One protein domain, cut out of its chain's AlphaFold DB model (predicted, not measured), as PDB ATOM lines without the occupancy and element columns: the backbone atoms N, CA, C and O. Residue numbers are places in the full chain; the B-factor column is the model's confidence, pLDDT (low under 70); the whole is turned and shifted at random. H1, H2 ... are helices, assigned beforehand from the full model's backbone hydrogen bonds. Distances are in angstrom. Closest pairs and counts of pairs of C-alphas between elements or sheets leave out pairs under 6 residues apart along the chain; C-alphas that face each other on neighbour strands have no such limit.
ATOM      1  N   LYS A 105      -6.181 -91.178 -64.122       75.62
ATOM      2  CA  LYS A 105      -5.508 -92.151 -63.242       75.62
ATOM      3  C   LYS A 105      -4.588 -93.098 -64.024       75.62
ATOM      4  O   LYS A 105      -3.620 -93.603 -63.452       75.62
ATOM      5  N   ALA A 106      -4.886 -93.334 -65.304       78.06
ATOM      6  CA  ALA A 106      -4.090 -94.153 -66.208       78.06
ATOM      7  C   ALA A 106      -2.721 -93.518 -66.501       78.06
ATOM      8  O   ALA A 106      -1.706 -94.178 -66.261       78.06
ATOM      9  N   SER A 107      -2.657 -92.248 -66.912       72.50
ATOM     10  CA  SER A 107      -1.382 -91.542 -67.111       72.50
ATOM     11  C   SER A 107      -0.618 -91.366 -65.809       72.50
ATOM     12  O   SER A 107       0.593 -91.589 -65.780       72.50
ATOM     13  N   ALA A 108      -1.304 -91.103 -64.692       76.25
ATOM     14  CA  ALA A 108      -0.655 -91.060 -63.380       76.25
ATOM     15  C   ALA A 108      -0.036 -92.422 -62.994       76.25
ATOM     16  O   ALA A 108       1.057 -92.493 -62.421       76.25
ATOM     17  N   GLN A 109      -0.709 -93.530 -63.319       78.31
ATOM     18  CA  GLN A 109      -0.193 -94.882 -63.106       78.31
ATOM     19  C   GLN A 109       0.963 -95.213 -64.058       78.31
ATOM     20  O   GLN A 109       1.922 -95.865 -63.632       78.31
ATOM     21  N   LEU A 110       0.894 -94.763 -65.312       75.69
ATOM     22  CA  LEU A 110       1.945 -94.944 -66.307       75.69
ATOM     23  C   LEU A 110       3.201 -94.161 -65.914       75.69
ATOM     24  O   LEU A 110       4.266 -94.759 -65.824       75.69
ATOM     25  N   ALA A 111       3.083 -92.890 -65.528       74.75
ATOM     26  CA  ALA A 111       4.197 -92.071 -65.043       74.75
ATOM     27  C   ALA A 111       4.913 -92.703 -63.831       74.75
ATOM     28  O   ALA A 111       6.139 -92.681 -63.727       74.75
ATOM     29  N   ARG A 112       4.162 -93.351 -62.930       72.50
ATOM     30  CA  ARG A 112       4.721 -94.111 -61.792       72.50
ATOM     31  C   ARG A 112       5.353 -95.442 -62.189       72.50
ATOM     32  O   ARG A 112       6.094 -96.017 -61.394       72.50
ATOM     33  N   ARG A 113       5.042 -95.982 -63.361       75.50
ATOM     34  CA  ARG A 113       5.592 -97.252 -63.849       75.50
ATOM     35  C   ARG A 113       6.718 -97.046 -64.841       75.50
ATOM     36  O   ARG A 113       7.561 -97.921 -64.941       75.50
ATOM     37  N   THR A 114       6.795 -95.914 -65.512       77.38
ATOM     38  CA  THR A 114       7.859 -95.657 -66.473       77.38
ATOM     39  C   THR A 114       9.160 -95.291 -65.751       77.38
ATOM     40  O   THR A 114       9.155 -94.577 -64.745       77.38
ATOM     41  N   ILE A 115      10.281 -95.826 -66.230       73.56
ATOM     42  CA  ILE A 115      11.647 -95.472 -65.824       73.56
ATOM     43  C   ILE A 115      12.402 -95.161 -67.107       73.56
ATOM     44  O   ILE A 115      12.513 -96.047 -67.947       73.56
ATOM     45  N   CYS A 116      12.895 -93.925 -67.259       60.59
ATOM     46  CA  CYS A 116      13.595 -93.464 -68.465       60.59
ATOM     47  C   CYS A 116      12.964 -94.035 -69.746       60.59
ATOM     48  O   CYS A 116      13.602 -94.810 -70.448       60.59
ATOM     49  N   PHE A 117      11.690 -93.706 -69.991       69.00
ATOM     50  CA  PHE A 117      10.912 -94.135 -71.164       69.00
ATOM     51  C   PHE A 117      10.470 -95.619 -71.217       69.00
ATOM     52  O   PHE A 117       9.504 -95.925 -71.909       69.00
ATOM     53  N   PHE A 118      11.053 -96.531 -70.433       74.00
ATOM     54  CA  PHE A 118      10.668 -97.950 -70.410       74.00
ATOM     55  C   PHE A 118       9.627 -98.291 -69.342       74.00
ATOM     56  O   PHE A 118       9.609 -97.706 -68.257       74.00
ATOM     57  N   ASN A 119       8.798 -99.306 -69.603       78.50
ATOM     58  CA  ASN A 119       7.879 -99.851 -68.607       78.50
ATOM     59  C   ASN A 119       8.659-100.607 -67.517       78.50
ATOM     60  O   ASN A 119       9.378-101.562 -67.808       78.50
ATOM     61  N   ALA A 120       8.494-100.237 -66.242       76.31
ATOM     62  CA  ALA A 120       9.218-100.871 -65.136       76.31
ATOM     63  C   ALA A 120       9.010-102.387 -65.051       76.31
ATOM     64  O   ALA A 120       9.883-103.083 -64.540       76.31
ATOM     65  N   LYS A 121       7.866-102.903 -65.519       78.00
ATOM     66  CA  LYS A 121       7.580-104.344 -65.492       78.00
ATOM     67  C   LYS A 121       8.425-105.144 -66.484       78.00
ATOM     68  O   LYS A 121       8.654-106.323 -66.240       78.00
ATOM     69  N   GLU A 122       8.891-104.515 -67.558       83.69
ATOM     70  CA  GLU A 122       9.690-105.156 -68.611       83.69
ATOM     71  C   GLU A 122      11.194-105.153 -68.293       83.69
ATOM     72  O   GLU A 122      11.989-105.773 -68.995       83.69
ATOM     73  N   LEU A 123      11.608-104.499 -67.202       77.69
ATOM     74  CA  LEU A 123      12.997-104.508 -66.753       77.69
ATOM     75  C   LEU A 123      13.394-105.869 -66.173       77.69
ATOM     76  O   LEU A 123      12.604-106.550 -65.516       77.69
ATOM     77  N   SER A 124      14.674-106.216 -66.325       85.38
ATOM     78  CA  SER A 124      15.268-107.369 -65.644       85.38
ATOM     79  C   SER A 124      15.132-107.246 -64.119       85.38
ATOM     80  O   SER A 124      15.086-106.143 -63.574       85.38
ATOM     81  N   LYS A 125      15.137-108.373 -63.391       85.19
ATOM     82  CA  LYS A 125      15.035-108.376 -61.914       85.19
ATOM     83  C   LYS A 125      16.094-107.485 -61.240       85.19
ATOM     84  O   LYS A 125      15.795-106.829 -60.245       85.19
ATOM     85  N   ARG A 126      17.311-107.423 -61.804       82.69
ATOM     86  CA  ARG A 126      18.376-106.505 -61.355       82.69
ATOM     87  C   ARG A 126      17.999-105.041 -61.621       82.69
ATOM     88  O   ARG A 126      18.032-104.238 -60.696       82.69
ATOM     89  N   GLY A 127      17.534-104.724 -62.833       80.00
ATOM     90  CA  GLY A 127      17.088-103.374 -63.204       80.00
ATOM     91  C   GLY A 127      15.904-102.866 -62.375       80.00
ATOM     92  O   GLY A 127      15.884-101.702 -61.982       80.00
ATOM     93  N   GLN A 128      14.954-103.739 -62.026       80.38
ATOM     94  CA  GLN A 128      13.850-103.398 -61.122       80.38
ATOM     95  C   GLN A 128      14.349-103.065 -59.707       80.38
ATOM     96  O   GLN A 128      13.904-102.078 -59.118       80.38
ATOM     97  N   ALA A 129      15.290-103.848 -59.168       81.69
ATOM     98  CA  ALA A 129      15.867-103.610 -57.845       81.69
ATOM     99  C   ALA A 129      16.660-102.295 -57.789       81.69
ATOM    100  O   ALA A 129      16.540-101.540 -56.821       81.69
ATOM    101  N   ASP A 130      17.430-101.986 -58.831       80.75
ATOM    102  CA  ASP A 130      18.202-100.746 -58.892       80.75
ATOM    103  C   ASP A 130      17.300 -99.526 -59.107       80.75
ATOM    104  O   ASP A 130      17.439 -98.529 -58.398       80.75
ATOM    105  N   ALA A 131      16.278 -99.623 -59.958       76.81
ATOM    106  CA  ALA A 131      15.283 -98.562 -60.098       76.81
ATOM    107  C   ALA A 131      14.485 -98.303 -58.806       76.81
ATOM    108  O   ALA A 131      14.178 -97.153 -58.481       76.81
ATOM    109  N   ALA A 132      14.179 -99.349 -58.030       76.25
ATOM    110  CA  ALA A 132      13.540 -99.207 -56.722       76.25
ATOM    111  C   ALA A 132      14.444 -98.476 -55.710       76.25
ATOM    112  O   ALA A 132      13.949 -97.664 -54.922       76.25
ATOM    113  N   LYS A 133      15.767 -98.700 -55.752       76.88
ATOM    114  CA  LYS A 133      16.741 -97.936 -54.948       76.88
ATOM    115  C   LYS A 133      16.777 -96.463 -55.360       76.88
ATOM    116  O   LYS A 133      16.828 -95.601 -54.486       76.88
ATOM    117  N   LEU A 134      16.713 -96.170 -56.661       69.69
ATOM    118  CA  LEU A 134      16.707 -94.795 -57.180       69.69
ATOM    119  C   LEU A 134      15.443 -94.028 -56.769       69.69
ATOM    120  O   LEU A 134      15.543 -92.887 -56.320       69.69
ATOM    121  N   ARG A 135      14.268 -94.672 -56.809       64.81
ATOM    122  CA  ARG A 135      12.998 -94.068 -56.357       64.81
ATOM    123  C   ARG A 135      13.024 -93.617 -54.897       64.81
ATOM    124  O   ARG A 135      12.495 -92.556 -54.590       64.81
ATOM    125  N   LYS A 136      13.648 -94.392 -54.001       59.34
ATOM    126  CA  LYS A 136      13.730 -94.051 -52.567       59.34
ATOM    127  C   LYS A 136      14.633 -92.856 -52.270       59.34
ATOM    128  O   LYS A 136      14.462 -92.225 -51.236       59.34
ATOM    129  N   ARG A 137      15.609 -92.567 -53.133       55.31
ATOM    130  CA  ARG A 137      16.623 -91.540 -52.855       55.31
ATOM    131  C   ARG A 137      16.219 -90.147 -53.329       55.31
ATOM    132  O   ARG A 137      16.909 -89.207 -52.963       55.31
ATOM    133  N   GLY A 138      15.149 -90.001 -54.126       52.50
ATOM    134  CA  GLY A 138      14.680 -88.704 -54.649       52.50
ATOM    135  C   GLY A 138      15.740 -87.905 -55.422       52.50
ATOM    136  O   GLY A 138      15.527 -86.743 -55.744       52.50
ATOM    137  N   ALA A 139      16.888 -88.520 -55.699       53.91
ATOM    138  CA  ALA A 139      18.095 -87.870 -56.152       53.91
ATOM    139  C   ALA A 139      18.547 -88.559 -57.430       53.91
ATOM    140  O   ALA A 139      18.847 -89.758 -57.453       53.91
ATOM    141  N   CYS A 140      18.604 -87.772 -58.493       45.03
ATOM    142  CA  CYS A 140      19.457 -88.052 -59.625       45.03
ATOM    143  C   CYS A 140      20.865 -88.410 -59.115       45.03
ATOM    144  O   CYS A 140      21.421 -87.719 -58.265       45.03
ATOM    145  N   VAL A 141      21.441 -89.515 -59.599       50.97
ATOM    146  CA  VAL A 141      22.749 -90.036 -59.132       50.97
ATOM    147  C   VAL A 141      23.917 -89.110 -59.515       50.97
ATOM    148  O   VAL A 141      25.049 -89.297 -59.084       50.97
ATOM    149  N   HIS A 142      23.645 -88.092 -60.323       43.41
ATOM    150  CA  HIS A 142      24.579 -87.055 -60.720       43.41
ATOM    151  C   HIS A 142      24.543 -85.923 -59.685       43.41
ATOM    152  O   HIS A 142      23.515 -85.278 -59.490       43.41
ATOM    153  N   LYS A 143      25.685 -85.690 -59.026       37.00
ATOM    154  CA  LYS A 143      25.943 -84.444 -58.300       37.00
ATOM    155  C   LYS A 143      26.034 -83.315 -59.333       37.00
ATOM    156  O   LYS A 143      26.931 -83.356 -60.172       37.00
ATOM    157  N   HIS A 144      25.107 -82.364 -59.275       43.03
ATOM    158  CA  HIS A 144      25.335 -81.009 -59.776       43.03
ATOM    159  C   HIS A 144      25.948 -80.175 -58.655       43.03
ATOM    160  O   HIS A 144      25.536 -80.397 -57.491       43.03
TER     161      HIS A 144
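AT A GLANCE: This is residues 105 to 144 of the 144 residues of the protein "Amidohydrolase ytcJ-like" of Fusarium oxysporum Fo47 (UniProt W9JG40). Two helices, the shorter H1 and the longer H2, stand apart and run in clearly different directions, well away from side by side, joined by a long looped link, residues 114 to 124, in a loose, open arrangement; residues 136 to 144, of which 136 to 137 belong to H2, stick out at the end opposite H1. The printed part has 40 residues, with two named helices, H1 then H2, and no named strand; the class is all helix. It is only just loose, close to compact, with a radius of gyration of the C-alphas of 11.1 A and spans of 32 by 22 by 16 A.

HOW THE PARTS SIT: H2, residues 125 to 137, is apart from H1, residues 105 to 113. In their link, residues 114 to 115 pair antiparallel with residues 118 to 119. In H1 each O i to N i+4 pair is within hydrogen-bond range; in H2, 8 of 9 are.

IN THESE COORDINATES: H2 runs 19.2 A from C-alpha 125 at (15.035, -108.376, -61.914) to C-alpha 137. H1 runs 12.2 A from C-alpha 105 at (-5.508, -92.151, -63.242) to C-alpha 113.

THE WHOLE: The C-alphas of Lys 105 and His 144, the two farthest apart, are 33.0 A apart. The printed part has no cut. The link, 11 residues, is long. pLDDT is under 70 at residues 116 to 117 and 134 to 144.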